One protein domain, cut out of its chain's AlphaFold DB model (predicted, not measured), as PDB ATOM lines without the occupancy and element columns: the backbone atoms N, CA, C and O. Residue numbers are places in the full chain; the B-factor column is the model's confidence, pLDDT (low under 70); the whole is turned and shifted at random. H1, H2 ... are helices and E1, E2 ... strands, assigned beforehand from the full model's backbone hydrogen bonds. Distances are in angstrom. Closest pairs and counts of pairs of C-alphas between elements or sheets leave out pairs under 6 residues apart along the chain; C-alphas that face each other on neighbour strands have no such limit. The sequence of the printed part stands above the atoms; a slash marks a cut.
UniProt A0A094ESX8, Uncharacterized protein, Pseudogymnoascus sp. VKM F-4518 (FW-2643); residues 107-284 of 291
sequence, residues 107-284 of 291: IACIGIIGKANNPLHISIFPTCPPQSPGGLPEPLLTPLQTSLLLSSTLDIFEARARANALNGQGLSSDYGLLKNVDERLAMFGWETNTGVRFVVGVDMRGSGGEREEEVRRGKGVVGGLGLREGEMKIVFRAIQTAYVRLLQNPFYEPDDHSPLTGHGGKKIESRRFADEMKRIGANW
ATOM      1  N   ILE A 107     204.009 240.301 241.457       90.38
ATOM      2  CA  ILE A 107     204.118 241.758 241.351       90.38
ATOM      3  C   ILE A 107     202.757 242.317 240.933       90.38
ATOM      4  O   ILE A 107     202.221 241.929 239.902       90.38
ATOM      5  N   ALA A 108     202.223 243.246 241.725       90.88
ATOM      6  CA  ALA A 108     200.982 243.967 241.456       90.88
ATOM      7  C   ALA A 108     201.231 245.268 240.684       90.88
ATOM      8  O   ALA A 108     200.455 245.634 239.801       90.88
ATOM      9  N   CYS A 109     202.319 245.980 240.986       92.38
ATOM     10  CA  CYS A 109     202.671 247.202 240.270       92.38
ATOM     11  C   CYS A 109     204.178 247.478 240.270       92.38
ATOM     12  O   CYS A 109     204.905 247.092 241.181       92.38
ATOM     13  N   ILE A 110     204.642 248.172 239.233       94.88
ATOM     14  CA  ILE A 110     206.000 248.709 239.120       94.88
ATOM     15  C   ILE A 110     205.873 250.200 238.818       94.88
ATOM     16  O   ILE A 110     205.245 250.587 237.832       94.88
ATOM     17  N   GLY A 111     206.468 251.034 239.662       94.31
ATOM     18  CA  GLY A 111     206.544 252.479 239.507       94.31
ATOM     19  C   GLY A 111     207.990 252.940 239.373       94.31
ATOM     20  O   GLY A 111     208.872 252.485 240.098       94.31
ATOM     21  N   ILE A 112     208.232 253.865 238.451       94.12
ATOM     22  CA  ILE A 112     209.522 254.530 238.272       94.12
ATOM     23  C   ILE A 112     209.284 256.020 238.420       94.12
ATOM     24  O   ILE A 112     208.451 256.597 237.716       94.12
ATOM     25  N   ILE A 113     210.011 256.629 239.346       92.69
ATOM     26  CA  ILE A 113     209.851 258.022 239.731       92.69
ATOM     27  C   ILE A 113     211.177 258.734 239.484       92.69
ATOM     28  O   ILE A 113     212.239 258.265 239.894       92.69
ATOM     29  N   GLY A 114     211.114 259.845 238.760       90.25
ATOM     30  CA  GLY A 114     212.270 260.661 238.430       90.25
ATOM     31  C   GLY A 114     212.802 261.423 239.639       90.25
ATOM     32  O   GLY A 114     212.156 261.520 240.683       90.25
ATOM     33  N   LYS A 115     213.979 262.026 239.461       87.69
ATOM     34  CA  LYS A 115     214.648 262.835 240.489       87.69
ATOM     35  C   LYS A 115     213.786 264.005 240.979       87.69
ATOM     36  O   LYS A 115     213.856 264.368 242.148       87.69
ATOM     37  N   ALA A 116     212.963 264.575 240.101       86.06
ATOM     38  CA  ALA A 116     212.044 265.666 240.419       86.06
ATOM     39  C   ALA A 116     210.689 265.180 240.979       86.06
ATOM     40  O   ALA A 116     209.694 265.892 240.880       86.06
ATOM     41  N   ASN A 117     210.624 263.965 241.542       88.69
ATOM     42  CA  ASN A 117     209.403 263.348 242.081       88.69
ATOM     43  C   ASN A 117     208.276 263.157 241.049       88.69
ATOM     44  O   ASN A 117     207.116 262.970 241.412       88.69
ATOM     45  N   ASN A 118     208.597 263.181 239.755       88.62
ATOM     46  CA  ASN A 118     207.624 262.995 238.690       88.62
ATOM     47  C   ASN A 118     207.510 261.508 238.300       88.62
ATOM     48  O   ASN A 118     208.530 260.830 238.149       88.62
ATOM     49  N   PRO A 119     206.295 260.968 238.113       90.00
ATOM     50  CA  PRO A 119     206.121 259.580 237.701       90.00
ATOM     51  C   PRO A 119     206.556 259.408 236.240       90.00
ATOM     52  O   PRO A 119     205.893 259.889 235.323       90.00
ATOM     53  N   LEU A 120     207.662 258.695 236.024       90.38
ATOM     54  CA  LEU A 120     208.208 258.398 234.699       90.38
ATOM     55  C   LEU A 120     207.465 257.241 234.033       90.38
ATOM     56  O   LEU A 120     207.172 257.289 232.839       90.38
ATOM     57  N   HIS A 121     207.154 256.196 234.801       91.75
ATOM     58  CA  HIS A 121     206.471 255.009 234.299       91.75
ATOM     59  C   HIS A 121     205.695 254.304 235.413       91.75
ATOM     60  O   HIS A 121     206.183 254.201 236.537       91.75
ATOM     61  N   ILE A 122     204.498 253.805 235.098       92.88
ATOM     62  CA  ILE A 122     203.680 252.989 236.001       92.88
ATOM     63  C   ILE A 122     203.151 251.803 235.195       92.88
ATOM     64  O   ILE A 122     202.438 251.993 234.210       92.88
ATOM     65  N   SER A 123     203.494 250.595 235.627       92.00
ATOM     66  CA  SER A 123     202.954 249.334 235.122       92.00
ATOM     67  C   SER A 123     202.117 248.679 236.210       92.00
ATOM     68  O   SER A 123     202.568 248.550 237.346       92.00
ATOM     69  N   ILE A 124     200.897 248.275 235.863       91.75
ATOM     70  CA  ILE A 124     199.957 247.611 236.769       91.75
ATOM     71  C   ILE A 124     199.683 246.222 236.212       91.75
ATOM     72  O   ILE A 124     199.453 246.062 235.011       91.75
ATOM     73  N   PHE A 125     199.716 245.233 237.093       89.12
ATOM     74  CA  PHE A 125     199.576 243.829 236.765       89.12
ATOM     75  C   PHE A 125     198.293 243.280 237.393       89.12
ATOM     76  O   PHE A 125     197.991 243.584 238.551       89.12
ATOM     77  N   PRO A 126     197.517 242.481 236.649       83.00
ATOM     78  CA  PRO A 126     196.371 241.798 237.215       83.00
ATOM     79  C   PRO A 126     196.835 240.661 238.127       83.00
ATOM     80  O   PRO A 126     197.492 239.725 237.672       83.00
ATOM     81  N   THR A 127     196.483 240.737 239.410       72.75
ATOM     82  CA  THR A 127     196.794 239.695 240.407       72.75
ATOM     83  C   THR A 127     195.538 239.023 240.966       72.75
ATOM     84  O   THR A 127     195.635 237.987 241.627       72.75
ATOM     85  N   CYS A 128     194.338 239.546 240.674       64.62
ATOM     86  CA  CYS A 128     193.084 238.932 241.096       64.62
ATOM     87  C   CYS A 128     192.575 237.922 240.052       64.62
ATOM     88  O   CYS A 128     192.437 238.275 238.875       64.62
ATOM     89  N   PRO A 129     192.246 236.679 240.463       66.75
ATOM     90  CA  PRO A 129     191.538 235.750 239.594       66.75
ATOM     91  C   PRO A 129     190.143 236.309 239.273       66.75
ATOM     92  O   PRO A 129     189.556 237.004 240.109       66.75
ATOM     93  N   PRO A 130     189.601 236.017 238.082       67.56
ATOM     94  CA  PRO A 130     188.296 236.520 237.688       67.56
ATOM     95  C   PRO A 130     187.211 235.994 238.634       67.56
ATOM     96  O   PRO A 130     187.123 234.795 238.889       67.56
ATOM     97  N   GLN A 131     186.382 236.900 239.156       62.19
ATOM     98  CA  GLN A 131     185.319 236.560 240.113       62.19
ATOM     99  C   GLN A 131     184.163 235.770 239.476       62.19
ATOM    100  O   GLN A 131     183.414 235.101 240.183       62.19
ATOM    101  N   SER A 132     184.055 235.804 238.146       70.06
ATOM    102  CA  SER A 132     183.078 235.044 237.365       70.06
ATOM    103  C   SER A 132     183.788 234.064 236.425       70.06
ATOM    104  O   SER A 132     184.816 234.425 235.842       70.06
ATOM    105  N   PRO A 133     183.249 232.849 236.212       63.59
ATOM    106  CA  PRO A 133     183.793 231.913 235.232       63.59
ATOM    107  C   PRO A 133     183.721 232.541 233.830       63.59
ATOM    108  O   PRO A 133     182.636 232.801 233.318       63.59
ATOM    109  N   GLY A 134     184.884 232.838 233.240       66.75
ATOM    110  CA  GLY A 134     185.016 233.545 231.955       66.75
ATOM    111  C   GLY A 134     185.343 235.044 232.049       66.75
ATOM    112  O   GLY A 134     185.443 235.704 231.018       66.75
ATOM    113  N   GLY A 135     185.521 235.594 233.255       65.62
ATOM    114  CA  GLY A 135     185.950 236.982 233.448       65.62
ATOM    115  C   GLY A 135     187.424 237.219 233.094       65.62
ATOM    116  O   GLY A 135     188.242 236.297 233.113       65.62
ATOM    117  N   LEU A 136     187.774 238.473 232.802       69.25
ATOM    118  CA  LEU A 136     189.168 238.888 232.640       69.25
ATOM    119  C   LEU A 136     189.845 239.050 234.017       69.25
ATOM    120  O   LEU A 136     189.178 239.466 234.966       69.25
ATOM    121  N   PRO A 137     191.152 238.751 234.141       70.81
ATOM    122  CA  PRO A 137     191.925 239.030 235.350       70.81
ATOM    123  C   PRO A 137     191.862 240.517 235.721       70.81
ATOM    124  O   PRO A 137     192.101 241.375 234.868       70.81
ATOM    125  N   GLU A 138     191.570 240.823 236.986       74.81
ATOM    126  CA  GLU A 138     191.442 242.206 237.457       74.81
ATOM    127  C   GLU A 138     192.720 242.668 238.189       74.81
ATOM    128  O   GLU A 138     193.317 241.903 238.958       74.81
ATOM    129  N   PRO A 139     193.175 243.914 237.973       80.50
ATOM    130  CA  PRO A 139     194.155 244.564 238.838       80.50
ATOM    131  C   PRO A 139     193.701 244.635 240.297       80.50
ATOM    132  O   PRO A 139     192.566 245.002 240.580       80.50
ATOM    133  N   LEU A 140     194.613 244.371 241.237       80.62
ATOM    134  CA  LEU A 140     194.352 244.593 242.666       80.62
ATOM    135  C   LEU A 140     194.125 246.077 242.987       80.62
ATOM    136  O   LEU A 140     193.383 246.419 243.902       80.62
ATOM    137  N   LEU A 141     194.797 246.955 242.242       84.25
ATOM    138  CA  LEU A 141     194.756 248.397 242.426       84.25
ATOM    139  C   LEU A 141     194.260 249.072 241.153       84.25
ATOM    140  O   LEU A 141     194.749 248.799 240.054       84.25
ATOM    141  N   THR A 142     193.366 250.044 241.313       89.38
ATOM    142  CA  THR A 142     193.042 250.971 240.224       89.38
ATOM    143  C   THR A 142     194.261 251.849 239.882       89.38
ATOM    144  O   THR A 142     195.148 252.055 240.724       89.38
ATOM    145  N   PRO A 143     194.329 252.438 238.672       90.31
ATOM    146  CA  PRO A 143     195.416 253.349 238.306       90.31
ATOM    147  C   PRO A 143     195.568 254.552 239.245       90.31
ATOM    148  O   PRO A 143     196.688 254.974 239.549       90.31
ATOM    149  N   LEU A 144     194.447 255.079 239.745       91.12
ATOM    150  CA  LEU A 144     194.442 256.186 240.696       91.12
ATOM    151  C   LEU A 144     194.999 255.756 242.057       91.12
ATOM    152  O   LEU A 144     195.871 256.434 242.596       91.12
ATOM    153  N   GLN A 145     194.556 254.607 242.582       92.00
ATOM    154  CA  GLN A 145     195.089 254.053 243.831       92.00
ATOM    155  C   GLN A 145     196.587 253.769 243.723       92.00
ATOM    156  O   GLN A 145     197.340 254.120 244.625       92.00
ATOM    157  N   THR A 146     197.034 253.201 242.599       91.88
ATOM    158  CA  THR A 146     198.462 252.960 242.350       91.88
ATOM    159  C   THR A 146     199.247 254.268 242.393       91.88
ATOM    160  O   THR A 146     200.269 254.349 243.068       91.88
ATOM    161  N   SER A 147     198.751 255.313 241.728       92.62
ATOM    162  CA  SER A 147     199.409 256.625 241.713       92.62
ATOM    163  C   SER A 147     199.473 257.247 243.112       92.62
ATOM    164  O   SER A 147     200.521 257.747 243.507       92.62
ATOM    165  N   LEU A 148     198.387 257.160 243.887       92.81
ATOM    166  CA  LEU A 148     198.344 257.648 245.267       92.81
ATOM    167  C   LEU A 148     199.341 256.907 246.169       92.81
ATOM    168  O   LEU A 148     200.056 257.535 246.949       92.81
ATOM    169  N   LEU A 149     199.413 255.578 246.046       92.75
ATOM    170  CA  LEU A 149     200.344 254.759 246.817       92.75
ATOM    171  C   LEU A 149     201.795 255.092 246.479       92.75
ATOM    172  O   LEU A 149     202.586 255.301 247.394       92.75
ATOM    173  N   LEU A 150     202.131 255.199 245.190       92.88
ATOM    174  CA  LEU A 150     203.470 255.588 244.745       92.88
ATOM    175  C   LEU A 150     203.866 256.963 245.293       92.88
ATOM    176  O   LEU A 150     204.953 257.092 245.852       92.88
ATOM    177  N   SER A 151     202.976 257.956 245.227       92.81
ATOM    178  CA  SER A 151     203.235 259.279 245.808       92.81
ATOM    179  C   SER A 151     203.454 259.212 247.321       92.81
ATOM    180  O   SER A 151     204.405 259.804 247.817       92.81
ATOM    181  N   SER A 152     202.656 258.425 248.051       93.31
ATOM    182  CA  SER A 152     202.828 258.238 249.501       93.31
ATOM    183  C   SER A 152     204.167 257.585 249.872       93.31
ATOM    184  O   SER A 152     204.656 257.794 250.981       93.31
ATOM    185  N   THR A 153     204.786 256.802 248.979       93.56
ATOM    186  CA  THR A 153     206.112 256.226 249.258       93.56
ATOM    187  C   THR A 153     207.241 257.259 249.248       93.56
ATOM    188  O   THR A 153     208.284 257.012 249.854       93.56
ATOM    189  N   LEU A 154     207.048 258.422 248.614       92.81
ATOM    190  CA  LEU A 154     208.077 259.459 248.492       92.81
ATOM    191  C   LEU A 154     208.480 260.059 249.837       92.81
ATOM    192  O   LEU A 154     209.666 260.290 250.057       92.81
ATOM    193  N   ASP A 155     207.528 260.207 250.755       92.38
ATOM    194  CA  ASP A 155     207.800 260.707 252.106       92.38
ATOM    195  C   ASP A 155     208.768 259.778 252.857       92.38
ATOM    196  O   ASP A 155     209.639 260.223 253.607       92.38
ATOM    197  N   ILE A 156     208.657 258.465 252.613       92.62
ATOM    198  CA  ILE A 156     209.526 257.445 253.210       92.62
ATOM    199  C   ILE A 156     210.923 257.511 252.595       92.62
ATOM    200  O   ILE A 156     211.908 257.428 253.332       92.62
ATOM    201  N   PHE A 157     211.019 257.692 251.273       92.19
ATOM    202  CA  PHE A 157     212.304 257.923 250.612       92.19
ATOM    203  C   PHE A 157     212.992 259.166 251.175       92.19
ATOM    204  O   PHE A 157     214.157 259.081 251.539       92.19
ATOM    205  N   GLU A 158     212.288 260.288 251.337       90.31
ATOM    206  CA  GLU A 158     212.877 261.511 251.896       90.31
ATOM    207  C   GLU A 158     213.311 261.330 253.359       90.31
ATOM    208  O   GLU A 158     214.420 261.709 253.744       90.31
ATOM    209  N   ALA A 159     212.460 260.721 254.190       90.12
ATOM    210  CA  ALA A 159     212.774 260.462 255.593       90.12
ATOM    211  C   ALA A 159     214.020 259.578 255.745       90.12
ATOM    212  O   ALA A 159     214.915 259.897 256.531       90.12
ATOM    213  N   ARG A 160     214.105 258.495 254.967       88.69
ATOM    214  CA  ARG A 160     215.241 257.570 255.016       88.69
ATOM    215  C   ARG A 160     216.483 258.140 254.321       88.69
ATOM    216  O   ARG A 160     217.578 257.911 254.817       88.69
ATOM    217  N   ALA A 161     216.340 258.940 253.264       86.94
ATOM    218  CA  ALA A 161     217.459 259.645 252.635       86.94
ATOM    219  C   ALA A 161     218.145 260.599 253.623       86.94
ATOM    220  O   ALA A 161     219.372 260.603 253.726       86.94
ATOM    221  N   ARG A 162     217.363 261.349 254.418       85.50
ATOM    222  CA  ARG A 162     217.897 262.188 255.504       85.50
ATOM    223  C   ARG A 162     218.646 261.362 256.546       85.50
ATOM    224  O   ARG A 162     219.746 261.739 256.935       85.50
ATOM    225  N   ALA A 163     218.087 260.229 256.969       85.12
ATOM    226  CA  ALA A 163     218.744 259.343 257.928       85.12
ATOM    227  C   ALA A 163     220.059 258.757 257.376       85.12
ATOM    228  O   ALA A 163     221.075 258.758 258.068       85.12
ATOM    229  N   ASN A 164     220.072 258.317 256.117       83.31
ATOM    230  CA  ASN A 164     221.260 257.759 255.469       83.31
ATOM    231  C   ASN A 164     222.367 258.803 255.288       83.31
ATOM    232  O   ASN A 164     223.535 258.495 255.526       83.31
ATOM    233  N   ALA A 165     222.002 260.043 254.942       80.69
ATOM    234  CA  ALA A 165     222.942 261.157 254.836       80.69
ATOM    235  C   ALA A 165     223.626 261.466 256.178       80.69
ATOM    236  O   ALA A 165     224.825 261.732 256.206       80.69
ATOM    237  N   LEU A 166     222.890 261.379 257.292       82.31
ATOM    238  CA  LEU A 166     223.449 261.547 258.639       82.31
ATOM    239  C   LEU A 166     224.377 260.390 259.038       82.31
ATOM    240  O   LEU A 166     225.366 260.609 259.730       82.31
ATOM    241  N   ASN A 167     224.084 259.174 258.574       81.25
ATOM    242  CA  ASN A 167     224.855 257.968 258.886       81.25
ATOM    243  C   ASN A 167     226.030 257.713 257.921       81.25
ATOM    244  O   ASN A 167     226.682 256.674 258.013       81.25
ATOM    245  N   GLY A 168     226.296 258.621 256.973       71.81
ATOM    246  CA  GLY A 168     227.366 258.463 255.982       71.81
ATOM    247  C   GLY A 168     227.165 257.289 255.013       71.81
ATOM    248  O   GLY A 168     228.117 256.864 254.357       71.81
ATOM    249  N   GLN A 169     225.946 256.746 254.910       68.44
ATOM    250  CA  GLN A 169     225.610 255.694 253.951       68.44
ATOM    251  C   GLN A 169     225.407 256.312 252.557       68.44
ATOM    252  O   GLN A 169     224.706 257.310 252.405       68.44
ATOM    253  N   GLY A 170     226.087 255.740 251.556       58.12
ATOM    254  CA  GLY A 170     226.293 256.327 250.225       58.12
ATOM    255  C   GLY A 170     225.049 256.549 249.346       58.12
ATOM    256  O   GLY A 170     223.914 256.280 249.716       58.12
ATOM    257  N   LEU A 171     225.306 257.036 248.125       62.31
ATOM    258  CA  LEU A 171     224.331 257.675 247.223       62.31
ATOM    259  C   LEU A 171     223.298 256.741 246.560       62.31
ATOM    260  O   LEU A 171     222.292 257.229 246.060       62.31
ATOM    261  N   SER A 172     223.526 255.424 246.514       67.25
ATOM    262  CA  SER A 172     222.518 254.451 246.065       67.25
ATOM    263  C   SER A 172     222.177 253.543 247.229       67.25
ATOM    264  O   SER A 172     223.006 252.740 247.660       67.25
ATOM    265  N   SER A 173     220.957 253.694 247.739       79.69
ATOM    266  CA  SER A 173     220.492 252.954 248.902       79.69
ATOM    267  C   SER A 173     219.389 252.004 248.496       79.69
ATOM    268  O   SER A 173     218.363 252.412 247.957       79.69
ATOM    269  N   ASP A 174     219.603 250.731 248.803       84.75
ATOM    270  CA  ASP A 174     218.521 249.774 248.954       84.75
ATOM    271  C   ASP A 174     217.659 250.224 250.139       84.75
ATOM    272  O   ASP A 174     218.157 250.331 251.261       84.75
ATOM    273  N   TYR A 175     216.402 250.583 249.882       84.69
ATOM    274  CA  TYR A 175     215.473 250.953 250.947       84.69
ATOM    275  C   TYR A 175     214.653 249.742 251.402       84.69
ATOM    276  O   TYR A 175     213.955 249.856 252.409       84.69
ATOM    277  N   GLY A 176     214.732 248.596 250.717       88.25
ATOM    278  CA  GLY A 176     213.958 247.401 251.035       88.25
ATOM    279  C   GLY A 176     212.458 247.691 251.135       88.25
ATOM    280  O   GLY A 176     211.886 248.435 250.332       88.25
ATOM    281  N   LEU A 177     211.803 247.118 252.146       90.31
ATOM    282  CA  LEU A 177     210.385 247.354 252.429       90.31
ATOM    283  C   LEU A 177     210.131 248.822 252.830       90.31
ATOM    284  O   LEU A 177     210.629 249.306 253.854       90.31
ATOM    285  N   LEU A 178     209.314 249.529 252.047       90.88
ATOM    286  CA  LEU A 178     208.885 250.903 252.322       90.88
ATOM    287  C   LEU A 178     207.666 250.919 253.240       90.88
ATOM    288  O   LEU A 178     207.716 251.502 254.321       90.88
ATOM    289  N   LYS A 179     206.576 250.279 252.808       89.69
ATOM    290  CA  LYS A 179     205.283 250.290 253.498       89.69
ATOM    291  C   LYS A 179     204.542 248.982 253.249       89.69
ATOM    292  O   LYS A 179     204.461 248.529 252.109       89.69
ATOM    293  N   ASN A 180     203.948 248.433 254.304       89.44
ATOM    294  CA  ASN A 180     202.896 247.434 254.166       89.44
ATOM    295  C   ASN A 180     201.571 248.185 253.985       89.44
ATOM    296  O   ASN A 180     201.160 248.928 254.876       89.44
ATOM    297  N   VAL A 181     200.989 248.120 252.790       85.62
ATOM    298  CA  VAL A 181     199.787 248.893 252.436       85.62
ATOM    299  C   VAL A 181     198.551 248.246 253.035       85.62
ATOM    300  O   VAL A 181     197.706 248.944 253.584       85.62
ATOM    301  N   ASP A 182     198.484 246.927 252.928       82.62
ATOM    302  CA  ASP A 182     197.425 246.081 253.459       82.62
ATOM    303  C   ASP A 182     198.042 244.720 253.822       82.62
ATOM    304  O   ASP A 182     199.205 244.467 253.499       82.62
ATOM    305  N   GLU A 183     197.285 243.805 254.423       77.88
ATOM    306  CA  GLU A 183     197.745 242.445 254.761       77.88
ATOM    307  C   GLU A 183     198.289 241.675 253.545       77.88
ATOM    308  O   GLU A 183     199.085 240.745 253.678       77.88
ATOM    309  N   ARG A 184     197.853 242.068 252.345       81.12
ATOM    310  CA  ARG A 184     198.185 241.414 251.079       81.12
ATOM    311  C   ARG A 184     199.132 242.207 250.198       81.12
ATOM    312  O   ARG A 184     199.594 241.647 249.219       81.12
ATOM    313  N   LEU A 185     199.418 243.474 250.484       87.56
ATOM    314  CA  LEU A 185     200.169 244.325 249.562       87.56
ATOM    315  C   LEU A 185     201.332 245.007 250.270       87.56
ATOM    316  O   LEU A 185     201.134 245.863 251.132       87.56
ATOM    317  N   ALA A 186     202.541 244.700 249.812       90.38
ATOM    318  CA  ALA A 186     203.771 245.298 250.308       90.38
ATOM    319  C   ALA A 186     204.479 246.096 249.214       90.38
ATOM    320  O   ALA A 186     204.580 245.651 248.072       90.38
ATOM    321  N   MET A 187     204.991 247.272 249.576       92.31
ATOM    322  CA  MET A 187     205.709 248.166 248.671       92.31
ATOM    323  C   MET A 187     207.193 248.162 249.014       92.31
ATOM    324  O   MET A 187     207.574 248.501 250.134       92.31
ATOM    325  N   PHE A 188     208.022 247.827 248.034       92.69
ATOM    326  CA  PHE A 188     209.478 247.831 248.122       92.69
ATOM    327  C   PHE A 188     210.054 249.002 247.335       92.69
ATOM    328  O   PHE A 188     209.461 249.440 246.347       92.69
ATOM    329  N   GLY A 189     211.220 249.488 247.754       93.69
ATOM    330  CA  GLY A 189     211.843 250.677 247.194       93.69
ATOM    331  C   GLY A 189     213.334 250.544 246.964       93.69
ATOM    332  O   GLY A 189     214.066 250.034 247.809       93.69
ATOM    333  N   TRP A 190     213.791 251.112 245.853       92.81
ATOM    334  CA  TRP A 190     215.204 251.292 245.569       92.81
ATOM    335  C   TRP A 190     215.470 252.673 244.977       92.81
ATOM    336  O   TRP A 190     214.769 253.096 244.063       92.81
ATOM    337  N   GLU A 191     216.500 253.370 245.453       91.44
ATOM    338  CA  GLU A 191     216.987 254.597 244.824       91.44
ATOM    339  C   GLU A 191     218.366 254.382 244.202       91.44
ATOM    340  O   GLU A 191     219.304 253.832 244.793       91.44
ATOM    341  N   THR A 192     218.484 254.859 242.975       89.69
ATOM    342  CA  THR A 192     219.751 254.921 242.254       89.69
ATOM    343  C   THR A 192     220.541 256.157 242.671       89.69
ATOM    344  O   THR A 192     219.986 257.153 243.123       89.69
ATOM    345  N   ASN A 193     221.850 256.139 242.434       87.56
ATOM    346  CA  ASN A 193     222.731 257.280 242.688       87.56
ATOM    347  C   ASN A 193     222.377 258.544 241.881       87.56
ATOM    348  O   ASN A 193     222.847 259.627 242.214       87.56
ATOM    349  N   THR A 194     221.575 258.424 240.820       85.31
ATOM    350  CA  THR A 194     221.088 259.566 240.033       85.31
ATOM    351  C   THR A 194     219.827 260.204 240.629       85.31
ATOM    352  O   THR A 194     219.365 261.227 240.122       85.31
ATOM    353  N   GLY A 195     219.271 259.632 241.703       87.12
ATOM    354  CA  GLY A 195     218.030 260.080 242.338       87.12
ATOM    355  C   GLY A 195     216.760 259.544 241.671       87.12
ATOM    356  O   GLY A 195     215.666 259.983 242.012       87.12
ATOM    357  N   VAL A 196     216.877 258.607 240.720       90.75
ATOM    358  CA  VAL A 196     215.716 257.879 240.180       90.75
ATOM    359  C   VAL A 196     215.323 256.786 241.167       90.75
ATOM    360  O   VAL A 196     216.179 256.010 241.611       90.75
ATOM    361  N   ARG A 197     214.029 256.717 241.486       92.75
ATOM    362  CA  ARG A 197     213.455 255.801 242.474       92.75
ATOM    363  C   ARG A 197     212.602 254.748 241.783       92.75
ATOM    364  O   ARG A 197     211.709 255.064 240.997       92.75
ATOM    365  N   PHE A 198     212.874 253.495 242.098       95.00
ATOM    366  CA  PHE A 198     212.102 252.340 241.675       95.00
ATOM    367  C   PHE A 198     211.247 251.869 242.839       95.00
ATOM    368  O   PHE A 198     211.736 251.708 243.957       95.00
ATOM    369  N   VAL A 199     209.973 251.630 242.565       94.88
ATOM    370  CA  VAL A 199     209.013 251.141 243.547       94.88
ATOM    371  C   VAL A 199     208.316 249.922 242.968       94.88
ATOM    372  O   VAL A 199     207.837 249.959 241.835       94.88
ATOM    373  N   VAL A 200     208.258 248.839 243.733       94.12
ATOM    374  CA  VAL A 200     207.601 247.594 243.323       94.12
ATOM    375  C   VAL A 200     206.578 247.215 244.382       94.12
ATOM    376  O   VAL A 200     206.921 247.069 245.553       94.12
ATOM    377  N   GLY A 201     205.321 247.074 243.972       92.25
ATOM    378  CA  GLY A 201     204.247 246.543 244.801       92.25
ATOM    379  C   GLY A 201     204.083 245.050 244.569       92.25
ATOM    380  O   GLY A 201     203.934 244.618 243.425       92.25
ATOM    381  N   VAL A 202     204.096 244.267 245.642       90.56
ATOM    382  CA  VAL A 202     203.969 242.806 245.616       90.56
ATOM    383  C   VAL A 202     202.690 242.395 246.340       90.56
ATOM    384  O   VAL A 202     202.498 242.741 247.507       90.56
ATOM    385  N   ASP A 203     201.838 241.649 245.636       88.56
ATOM    386  CA  ASP A 203     200.689 240.946 246.198       88.56
ATOM    387  C   ASP A 203     201.176 239.641 246.843       88.56
ATOM    388  O   ASP A 203     201.691 238.742 246.175       88.56
ATOM    389  N   MET A 204     201.032 239.567 248.159       80.38
ATOM    390  CA  MET A 204     201.511 238.508 249.041       80.38
ATOM    391  C   MET A 204     200.496 237.376 249.231       80.38
ATOM    392  O   MET A 204     200.707 236.499 250.077       80.38
ATOM    393  N   ARG A 205     199.394 237.361 248.464       70.88
ATOM    394  CA  ARG A 205     198.434 236.249 248.459       70.88
ATOM    395  C   ARG A 205     199.170 234.911 248.354       70.88
ATOM    396  O   ARG A 205     199.814 234.658 247.348       70.88
ATOM    397  N   GLY A 206     199.023 234.088 249.399       56.50
ATOM    398  CA  GLY A 206     199.512 232.708 249.525       56.50
ATOM    399  C   GLY A 206     200.893 232.509 250.176       56.50
ATOM    400  O   GLY A 206     201.323 231.370 250.325       56.50
ATOM    401  N   SER A 207     201.541 233.566 250.684       53.47
ATOM    402  CA  SER A 207     202.776 233.437 251.491       53.47
ATOM    403  C   SER A 207     202.530 232.975 252.948       53.47
ATOM    404  O   SER A 207     203.446 232.502 253.619       53.47
ATOM    405  N   GLY A 208     201.290 233.076 253.446       48.00
ATOM    406  CA  GLY A 208     200.964 232.912 254.873       48.00
ATOM    407  C   GLY A 208     200.715 231.485 255.383       48.00
ATOM    408  O   GLY A 208     200.528 231.317 256.579       48.00
ATOM    409  N   GLY A 209     200.675 230.464 254.518       47.09
ATOM    410  CA  GLY A 209     200.283 229.104 254.931       47.09
ATOM    411  C   GLY A 209     201.446 228.175 255.288       47.09
ATOM    412  O   GLY A 209     201.418 227.512 256.317       47.09
ATOM    413  N   GLU A 210     202.479 228.130 254.446       47.56
ATOM    414  CA  GLU A 210     203.550 227.118 254.555       47.56
ATOM    415  C   GLU A 210     204.924 227.728 254.874       47.56
ATOM    416  O   GLU A 210     205.818 227.052 255.377       47.56
ATOM    417  N   ARG A 211     205.107 229.032 254.632       52.19
ATOM    418  CA  ARG A 211     206.390 229.725 254.843       52.19
ATOM    419  C   ARG A 211     206.539 230.343 256.232       52.19
ATOM    420  O   ARG A 211     207.628 230.784 256.597       52.19
ATOM    421  N   GLU A 212     205.471 230.325 257.025       50.91
ATOM    422  CA  GLU A 212     205.457 230.798 258.411       50.91
ATOM    423  C   GLU A 212     206.327 229.914 259.337       50.91
ATOM    424  O   GLU A 212     206.901 230.402 260.314       50.91
ATOM    425  N   GLU A 213     206.530 228.632 258.999       49.72
ATOM    426  CA  GLU A 213     207.534 227.781 259.660       49.72
ATOM    427  C   GLU A 213     208.978 228.216 259.354       49.72
ATOM    428  O   GLU A 213     209.856 228.112 260.215       49.72
ATOM    429  N   GLU A 214     209.252 228.757 258.162       51.06
ATOM    430  CA  GLU A 214     210.589 229.260 257.812       51.06
ATOM    431  C   GLU A 214     210.903 230.578 258.546       51.06
ATOM    432  O   GLU A 214     212.048 230.806 258.949       51.06
ATOM    433  N   VAL A 215     209.875 231.402 258.807       50.84
ATOM    434  CA  VAL A 215     209.956 232.593 259.678       50.84
ATOM    435  C   VAL A 215     210.326 232.191 261.111       50.84
ATOM    436  O   VAL A 215     211.203 232.813 261.713       50.84
ATOM    437  N   ARG A 216     209.749 231.095 261.632       50.78
ATOM    438  CA  ARG A 216     210.107 230.525 262.948       50.78
ATOM    439  C   ARG A 216     211.543 229.981 263.008       50.78
ATOM    440  O   ARG A 216     212.121 229.940 264.090       50.78
ATOM    441  N   ARG A 217     212.162 229.634 261.870       53.38
ATOM    442  CA  ARG A 217     213.582 229.216 261.776       53.38
ATOM    443  C   ARG A 217     214.579 230.381 261.668       53.38
ATOM    444  O   ARG A 217     215.757 230.139 261.407       53.38
ATOM    445  N   GLY A 218     214.150 231.629 261.881       44.69
ATOM    446  CA  GLY A 218     215.049 232.782 262.050       44.69
ATOM    447  C   GLY A 218     215.794 233.216 260.782       44.69
ATOM    448  O   GLY A 218     216.790 233.934 260.856       44.69
ATOM    449  N   LYS A 219     215.340 232.786 259.599       47.84
ATOM    450  CA  LYS A 219     216.075 232.972 258.344       47.84
ATOM    451  C   LYS A 219     215.609 234.220 257.590       47.84
ATOM    452  O   LYS A 219     214.945 234.114 256.570       47.84
ATOM    453  N   GLY A 220     215.969 235.401 258.099       49.12
ATOM    454  CA  GLY A 220     216.022 236.661 257.333       49.12
ATOM    455  C   GLY A 220     214.789 237.008 256.485       49.12
ATOM    456  O   GLY A 220     214.941 237.481 255.358       49.12
ATOM    457  N   VAL A 221     213.586 236.743 256.994       53.69
ATOM    458  CA  VAL A 221     212.333 237.123 256.332       53.69
ATOM    459  C   VAL A 221     212.030 238.578 256.666       53.69
ATOM    460  O   VAL A 221     211.898 238.939 257.836       53.69
ATOM    461  N   VAL A 222     211.915 239.423 255.644       54.47
ATOM    462  CA  VAL A 222     211.601 240.841 255.839       54.47
ATOM    463  C   VAL A 222     210.105 240.987 256.123       54.47
ATOM    464  O   VAL A 222     209.262 240.515 255.361       54.47
ATOM    465  N   GLY A 223     209.775 241.629 257.246       53.12
ATOM    466  CA  GLY A 223     208.413 242.070 257.568       53.12
ATOM    467  C   GLY A 223     207.382 240.968 257.840       53.12
ATOM    468  O   GLY A 223     206.195 241.257 257.789       53.12
ATOM    469  N   GLY A 224     207.795 239.721 258.099       53.34
ATOM    470  CA  GLY A 224     206.858 238.606 258.319       53.34
ATOM    471  C   GLY A 224     206.145 238.114 257.050       53.34
ATOM    472  O   GLY A 224     205.257 237.276 257.138       53.34
ATOM    473  N   LEU A 225     206.551 238.587 255.865       56.00
ATOM    474  CA  LEU A 225     205.842 238.360 254.596       56.00
ATOM    475  C   LEU A 225     206.371 237.167 253.777       56.00
ATOM    476  O   LEU A 225     205.984 236.978 252.626       56.00
ATOM    477  N   GLY A 226     207.285 236.364 254.326       59.31
ATOM    478  CA  GLY A 226     207.889 235.201 253.651       59.31
ATOM    479  C   GLY A 226     208.794 235.527 252.450       59.31
ATOM    480  O   GLY A 226     209.376 234.613 251.868       59.31
ATOM    481  N   LEU A 227     208.946 236.806 252.092       67.75
ATOM    482  CA  LEU A 227     209.775 237.270 250.982       67.75
ATOM    483  C   LEU A 227     211.198 237.580 251.458       67.75
ATOM    484  O   LEU A 227     211.396 238.258 252.474       67.75
ATOM    485  N   ARG A 228     212.204 237.090 250.726       69.50
ATOM    486  CA  ARG A 228     213.610 237.383 251.039       69.50
ATOM    487  C   ARG A 228     214.023 238.690 250.364       69.50
ATOM    488  O   ARG A 228     213.767 238.880 249.181       69.50
ATOM    489  N   GLU A 229     214.764 239.540 251.075       69.06
ATOM    490  CA  GLU A 229     215.328 240.793 250.526       69.06
ATOM    491  C   GLU A 229     216.115 240.557 249.218       69.06
ATOM    492  O   GLU A 229     216.066 241.339 248.272       69.06
ATOM    493  N   GLY A 230     216.798 239.409 249.114       75.94
ATOM    494  CA  GLY A 230     217.516 239.011 247.901       75.94
ATOM    495  C   GLY A 230     216.628 238.818 246.661       75.94
ATOM    496  O   GLY A 230     217.089 239.064 245.549       75.94
ATOM    497  N   GLU A 231     215.362 238.431 246.830       82.00
ATOM    498  CA  GLU A 231     214.423 238.197 245.721       82.00
ATOM    499  C   GLU A 231     213.897 239.505 245.124       82.00
ATOM    500  O   GLU A 231     213.572 239.560 243.940       82.00
ATOM    501  N   MET A 232     213.844 240.582 245.910       86.81
ATOM    502  CA  MET A 232     213.493 241.904 245.390       86.81
ATOM    503  C   MET A 232     214.663 242.543 244.658       86.81
ATOM    504  O   MET A 232     214.475 243.137 243.597       86.81
ATOM    505  N   LYS A 233     215.891 242.335 245.143       88.62
ATOM    506  CA  LYS A 233     217.109 242.844 244.494       88.62
ATOM    507  C   LYS A 233     217.242 242.407 243.040       88.62
ATOM    508  O   LYS A 233     217.679 243.212 242.221       88.62
ATOM    509  N   ILE A 234     216.848 241.181 242.694       89.88
ATOM    510  CA  ILE A 234     216.902 240.711 241.299       89.88
ATOM    511  C   ILE A 234     215.905 241.451 240.395       89.88
ATOM    512  O   ILE A 234     216.273 241.847 239.290       89.88
ATOM    513  N   VAL A 235     214.685 241.723 240.877       91.81
ATOM    514  CA  VAL A 235     213.650 242.483 240.146       91.81
ATOM    515  C   VAL A 235     214.142 243.898 239.904       91.81
ATOM    516  O   VAL A 235     214.159 244.405 238.785       91.81
ATOM    517  N   PHE A 236     214.621 244.510 240.973       93.12
ATOM    518  CA  PHE A 236     215.197 245.834 240.986       93.12
ATOM    519  C   PHE A 236     216.385 245.962 240.023       93.12
ATOM    520  O   PHE A 236     216.450 246.921 239.253       93.12
ATOM    521  N   ARG A 237     217.297 244.981 239.991       92.06
ATOM    522  CA  ARG A 237     218.421 244.940 239.037       92.06
ATOM    523  C   ARG A 237     217.950 244.786 237.593       92.06
ATOM    524  O   ARG A 237     218.522 245.429 236.708       92.06
ATOM    525  N   ALA A 238     216.910 243.992 237.343       93.19
ATOM    526  CA  ALA A 238     216.315 243.859 236.016       93.19
ATOM    527  C   ALA A 238     215.694 245.189 235.545       93.19
ATOM    528  O   ALA A 238     215.989 245.645 234.437       93.19
ATOM    529  N   ILE A 239     214.934 245.866 236.415       94.38
ATOM    530  CA  ILE A 239     214.355 247.196 236.148       94.38
ATOM    531  C   ILE A 239     215.464 248.213 235.860       94.38
ATOM    532  O   ILE A 239     215.410 248.924 234.856       94.38
ATOM    533  N   GLN A 240     216.501 248.248 236.703       93.50
ATOM    534  CA  GLN A 240     217.648 249.137 236.523       93.50
ATOM    535  C   GLN A 240     218.333 248.890 235.173       93.50
ATOM    536  O   GLN A 240     218.639 249.838 234.457       93.50
ATOM    537  N   THR A 241     218.540 247.627 234.795       94.25
ATOM    538  CA  THR A 241     219.167 247.260 233.517       94.25
ATOM    539  C   THR A 241     218.326 247.721 232.328       94.25
ATOM    540  O   THR A 241     218.862 248.284 231.373       94.25
ATOM    541  N   ALA A 242     217.005 247.539 232.387       93.81
ATOM    542  CA  ALA A 242     216.090 248.028 231.360       93.81
ATOM    543  C   ALA A 242     216.092 249.566 231.264       93.81
ATOM    544  O   ALA A 242     216.080 250.111 230.161       93.81
ATOM    545  N   TYR A 243     216.179 250.264 232.400       92.25
ATOM    546  CA  TYR A 243     216.287 251.724 232.446       92.25
ATOM    547  C   TYR A 243     217.619 252.232 231.883       92.25
ATOM    548  O   TYR A 243     217.629 253.147 231.069       92.25
ATOM    549  N   VAL A 244     218.742 251.593 232.213       92.38
ATOM    550  CA  VAL A 244     220.051 251.943 231.636       92.38
ATOM    551  C   VAL A 244     220.063 251.721 230.121       92.38
ATOM    552  O   VAL A 244     220.557 252.574 229.390       92.38
ATOM    553  N   ARG A 245     219.461 250.634 229.622       92.19
ATOM    554  CA  ARG A 245     219.315 250.397 228.173       92.19
ATOM    555  C   ARG A 245     218.477 251.470 227.478       92.19
ATOM    556  O   ARG A 245     218.737 251.776 226.320       92.19
ATOM    557  N   LEU A 246     217.476 252.020 228.167       91.00
ATOM    558  CA  LEU A 246     216.706 253.155 227.668       91.00
ATOM    559  C   LEU A 246     217.575 254.417 227.596       91.00
ATOM    560  O   LEU A 246     217.553 255.085 226.572       91.00
ATOM    561  N   LEU A 247     218.375 254.700 228.629       89.75
ATOM    562  CA  LEU A 247     219.295 255.847 228.648       89.75
ATOM    563  C   LEU A 247     220.419 255.746 227.608       89.75
ATOM    564  O   LEU A 247     220.900 256.759 227.122       89.75
ATOM    565  N   GLN A 248     220.839 254.530 227.261       90.25
ATOM    566  CA  GLN A 248     221.828 254.283 226.208       90.25
ATOM    567  C   GLN A 248     221.266 254.483 224.791       90.25
ATOM    568  O   GLN A 248     222.020 254.396 223.822       90.25
ATOM    569  N   ASN A 249     219.959 254.722 224.642       90.12
ATOM    570  CA  ASN A 249     219.370 255.039 223.350       90.12
ATOM    571  C   ASN A 249     219.734 256.484 222.954       90.12
ATOM    572  O   ASN A 249     219.313 257.405 223.649       90.12
ATOM    573  N   PRO A 250     220.431 256.713 221.825       88.81
ATOM    574  CA  PRO A 250     220.847 258.056 221.408       88.81
ATOM    575  C   PRO A 250     219.678 259.005 221.101       88.81
ATOM    576  O   PRO A 250     219.877 260.212 221.063       88.81
ATOM    577  N   PHE A 251     218.471 258.475 220.886       85.56
ATOM    578  CA  PHE A 251     217.258 259.267 220.653       85.56
ATOM    579  C   PHE A 251     216.427 259.495 221.921       85.56
ATOM    580  O   PHE A 251     215.314 260.009 221.840       85.56
ATOM    581  N   TYR A 252     216.906 259.040 223.081       83.94
ATOM    582  CA  TYR A 252     216.222 259.244 224.350       83.94
ATOM    583  C   TYR A 252     216.861 260.408 225.103       83.94
ATOM    584  O   TYR A 252     218.013 260.327 225.524       83.94
ATOM    585  N   GLU A 253     216.089 261.471 225.312       81.69
ATOM    586  CA  GLU A 253     216.522 262.634 226.081       81.69
ATOM    587  C   GLU A 253     216.022 262.515 227.530       81.69
ATOM    588  O   GLU A 253     214.819 262.603 227.784       81.69
ATOM    589  N   PRO A 254     216.909 262.297 228.519       77.12
ATOM    590  CA  PRO A 254     216.493 262.175 229.916       77.12
ATOM    591  C   PRO A 254     215.956 263.494 230.493       77.12
ATOM    592  O   PRO A 254     215.108 263.464 231.388       77.12
ATOM    593  N   ASP A 255     216.414 264.632 229.970       72.31
ATOM    594  CA  ASP A 255     216.057 265.968 230.461       72.31
ATOM    595  C   ASP A 255     214.604 266.347 230.133       72.31
ATOM    596  O   ASP A 255     213.942 267.018 230.928       72.31
ATOM    597  N   ASP A 256     214.057 265.804 229.044       73.62
ATOM    598  CA  ASP A 256     212.648 265.933 228.636       73.62
ATOM    599  C   ASP A 256     211.673 265.374 229.695       73.62
ATOM    600  O   ASP A 256     210.497 265.752 229.805       73.62
ATOM    601  N   HIS A 257     212.186 264.462 230.516       71.56
ATOM    602  CA  HIS A 257     211.462 263.770 231.565       71.56
ATOM    603  C   HIS A 257     211.790 264.291 232.968       71.56
ATOM    604  O   HIS A 257     211.157 263.865 233.930       71.56
ATOM    605  N   SER A 258     212.746 265.207 233.116       65.44
ATOM    606  CA  SER A 258     213.104 265.815 234.401       65.44
ATOM    607  C   SER A 258     213.461 267.292 234.203       65.44
ATOM    608  O   SER A 258     214.608 267.678 234.450       65.44
ATOM    609  N   PRO A 259     212.498 268.132 233.773       63.47
ATOM    610  CA  PRO A 259     212.773 269.532 233.505       63.47
ATOM    611  C   PRO A 259     213.276 270.224 234.776       63.47
ATOM    612  O   PRO A 259     212.729 270.029 235.866       63.47
ATOM    613  N   LEU A 260     214.304 271.070 234.639       59.78
ATOM    614  CA  LEU A 260     214.894 271.822 235.758       59.78
ATOM    615  C   LEU A 260     213.883 272.735 236.475       59.78
ATOM    616  O   LEU A 260     214.119 273.148 237.606       59.78
ATOM    617  N   THR A 261     212.745 273.021 235.840       62.09
ATOM    618  CA  THR A 261     211.626 273.787 236.404       62.09
ATOM    619  C   THR A 261     210.819 273.016 237.453       62.09
ATOM    620  O   THR A 261     209.945 273.597 238.089       62.09
ATOM    621  N   GLY A 262     211.099 271.725 237.675       56.47
ATOM    622  CA  GLY A 262     210.558 270.959 238.801       56.47
ATOM    623  C   GLY A 262     209.069 270.619 238.707       56.47
ATOM    624  O   GLY A 262     208.499 270.123 239.678       56.47
ATOM    625  N   HIS A 263     208.410 270.875 237.572       52.16
ATOM    626  CA  HIS A 263     206.994 270.568 237.364       52.16
ATOM    627  C   HIS A 263     206.810 269.675 236.137       52.16
ATOM    628  O   HIS A 263     207.042 270.103 235.012       52.16
ATOM    629  N   GLY A 264     206.373 268.434 236.380       60.75
ATOM    630  CA  GLY A 264     205.752 267.563 235.377       60.75
ATOM    631  C   GLY A 264     206.598 267.265 234.138       60.75
ATOM    632  O   GLY A 264     206.287 267.745 233.054       60.75
ATOM    633  N   GLY A 265     207.623 266.422 234.277       65.56
ATOM    634  CA  GLY A 265     208.302 265.829 233.120       65.56
ATOM    635  C   GLY A 265     207.398 264.864 232.344       65.56
ATOM    636  O   GLY A 265     206.470 264.278 232.915       65.56
ATOM    637  N   LYS A 266     207.676 264.678 231.046       77.00
ATOM    638  CA  LYS A 266     206.947 263.713 230.206       77.00
ATOM    639  C   LYS A 266     207.077 262.299 230.783       77.00
ATOM    640  O   LYS A 266     208.065 261.975 231.442       77.00
ATOM    641  N   LYS A 267     206.109 261.426 230.507       84.44
ATOM    642  CA  LYS A 267     206.239 259.992 230.818       84.44
ATOM    643  C   LYS A 267     207.152 259.318 229.798       84.44
ATOM    644  O   LYS A 267     207.284 259.793 228.677       84.44
ATOM    645  N   ILE A 268     207.752 258.194 230.173       86.94
ATOM    646  CA  ILE A 268     208.511 257.364 229.237       86.94
ATOM    647  C   ILE A 268     207.523 256.707 228.266       86.94
ATOM    648  O   ILE A 268     206.741 255.844 228.665       86.94
ATOM    649  N   GLU A 269     207.591 257.082 226.990       85.25
ATOM    650  CA  GLU A 269     206.714 256.561 225.924       85.25
ATOM    651  C   GLU A 269     207.325 255.380 225.149       85.25
ATOM    652  O   GLU A 269     206.709 254.822 224.241       85.25
ATOM    653  N   SER A 270     208.538 254.949 225.509       88.50
ATOM    654  CA  SER A 270     209.217 253.843 224.831       88.50
ATOM    655  C   SER A 270     208.450 252.525 224.988       88.50
ATOM    656  O   SER A 270     208.389 251.936 226.070       88.50
ATOM    657  N   ARG A 271     207.921 252.011 223.869       89.94
ATOM    658  CA  ARG A 271     207.212 250.723 223.822       89.94
ATOM    659  C   ARG A 271     208.096 249.564 224.275       89.94
ATOM    660  O   ARG A 271     207.672 248.762 225.096       89.94
ATOM    661  N   ARG A 272     209.349 249.524 223.806       90.38
ATOM    662  CA  ARG A 272     210.325 248.491 224.191       90.38
ATOM    663  C   ARG A 272     210.541 248.459 225.702       90.38
ATOM    664  O   ARG A 272     210.663 247.389 226.284       90.38
ATOM    665  N   PHE A 273     210.591 249.633 226.326       92.81
ATOM    666  CA  PHE A 273     210.740 249.746 227.769       92.81
ATOM    667  C   PHE A 273     209.490 249.262 228.511       92.81
ATOM    668  O   PHE A 273     209.606 248.470 229.442       92.81
ATOM    669  N   ALA A 274     208.301 249.680 228.072       91.81
ATOM    670  CA  ALA A 274     207.042 249.228 228.660       91.81
ATOM    671  C   ALA A 274     206.854 247.703 228.538       91.81
ATOM    672  O   ALA A 274     206.399 247.062 229.484       91.81
ATOM    673  N   ASP A 275     207.235 247.116 227.402       93.12
ATOM    674  CA  ASP A 275     207.162 245.670 227.177       93.12
ATOM    675  C   ASP A 275     208.155 244.910 228.071       93.12
ATOM    676  O   ASP A 275     207.808 243.876 228.639       93.12
ATOM    677  N   GLU A 276     209.356 245.455 228.289       93.44
ATOM    678  CA  GLU A 276     210.334 244.866 229.206       93.44
ATOM    679  C   GLU A 276     209.876 244.943 230.671       93.44
ATOM    680  O   GLU A 276     210.002 243.962 231.402       93.44
ATOM    681  N   MET A 277     209.270 246.056 231.103       93.56
ATOM    682  CA  MET A 277     208.682 246.165 232.447       93.56
ATOM    683  C   MET A 277     207.561 245.150 232.657       93.56
ATOM    684  O   MET A 277     207.495 244.505 233.706       93.56
ATOM    685  N   LYS A 278     206.721 244.948 231.635       92.19
ATOM    686  CA  LYS A 278     205.692 243.906 231.654       92.19
ATOM    687  C   LYS A 278     206.297 242.507 231.745       92.19
ATOM    688  O   LYS A 278     205.815 241.703 232.537       92.19
ATOM    689  N   ARG A 279     207.360 242.226 230.984       92.38
ATOM    690  CA  ARG A 279     208.079 240.944 231.026       92.38
ATOM    691  C   ARG A 279     208.650 240.674 232.415       92.38
ATOM    692  O   ARG A 279     208.460 239.584 232.940       92.38
ATOM    693  N   ILE A 280     209.300 241.664 233.028       92.56
ATOM    694  CA  ILE A 280     209.870 241.539 234.377       92.56
ATOM    695  C   ILE A 280     208.769 241.224 235.399       92.56
ATOM    696  O   ILE A 280     208.910 240.279 236.175       92.56
ATOM    697  N   GLY A 281     207.660 241.972 235.377       88.31
ATOM    698  CA  GLY A 281     206.548 241.764 236.307       88.31
ATOM    699  C   GLY A 281     205.818 240.431 236.117       88.31
ATOM    700  O   GLY A 281     205.450 239.791 237.098       88.31
ATOM    701  N   ALA A 282     205.647 239.985 234.868       85.81
ATOM    702  CA  ALA A 282     204.959 238.735 234.546       85.81
ATOM    703  C   ALA A 282     205.811 237.485 234.823       85.81
ATOM    704  O   ALA A 282     205.279 236.463 235.262       85.81
ATOM    705  N   ASN A 283     207.122 237.556 234.569       86.56
ATOM    706  CA  ASN A 283     208.027 236.417 234.722       86.56
ATOM    707  C   ASN A 283     208.467 236.196 236.172       86.56
ATOM    708  O   ASN A 283     208.906 235.097 236.511       86.56
ATOM    709  N   TRP A 284     208.371 237.211 237.032       86.94
ATOM    710  CA  TRP A 284     208.796 237.069 238.415       86.94
ATOM    711  C   TRP A 284     207.822 236.226 239.247       86.94
ATOM    712  O   TRP A 284     206.602 236.408 239.217       86.94
TER     713      TRP A 284
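Overview. This is residues 107 to 284 of the 291 residues of an uncharacterized protein of Pseudogymnoascus sp. VKM F-4518 (FW-2643) (UniProt A0A094ESX8). A twisted sheet of five antiparallel strands curls round the long helix H1 on one face, and a helical hairpin, H3 and H4, covers the other face, making three layers. The short strand E3 runs on from E2 past the sheet, and the short helix H2 lies far from it. The printed part has 178 residues, with six named strands and four named helices in the order E1 E2 E3 H1 E4 E5 E6 H2 H3 H4, and the class is mixed. The sheet's order is E2 - E1 - E6 - E5 - E4. The whole is compact, with a radius of gyration of the C-alphas of 17.0 A, yet flat, spanning 49 by 49 by 26 A.

Arrangement. Start at E1, residues 107 to 113, which forms a hairpin with E2, residues 119 to 124; look for N 110 and O 123, 2.8 A apart. E2 runs on into E3, residues 126 to 128, at 44 degrees; E3 pairs with no named strand. H1, residues 143 to 166, is on the sheet; its closest C-alphas to E4, residues 174 to 182, are those of Ile 156 and Leu 178, 6.6 A. E4, E5, residues 185 to 191, and E6, residues 197 to 203, make a meander, each strand the antiparallel neighbour of the one before. Check N 178 and O 187 at 2.8 A, N 188 and O 200 at 2.8 A, and, between E6 and E1, N 111 and O 199 at 2.8 A. H2, residues 212 to 216, is not on the sheet. H3, residues 229 to 247, and H4, residues 271 to 283, are on the face opposite to H1, at heights over the sheet of 9.2 A and 9.6 A. They touch at a shallow tilt of 13 degrees, opposite ways; their closest C-alphas are those of Ala 242 and Phe 273, 6.7 A. Every O i to N i+4 pair is within hydrogen-bond range in H2 and H4, against 17 of 20 in H1 and 13 of 15 in H3.

Along the chain. Find C-alpha 107 at (204.118, 241.758, 241.351), where E1 begins; it is 17.3 A long. H1 runs 35.6 A from C-alpha 143 at (195.416, 253.349, 238.306). E4 measures 21.9 A, E5 20.3 A, E6 19.9 A and H3 26.9 A. H4, 18.0 A, ends at C-alpha 283 at (208.027, 236.417, 234.722).

Size, cuts and confidence. The C-alphas farthest apart, of Pro 133 and Gly 168, are 55.1 A apart. The printed part has no cut. The links E3 to H1, H2 to H3 and H3 to H4 are long. Look for pLDDT under 70 in 44 residues, among them 206 to 229 and 258 to 265.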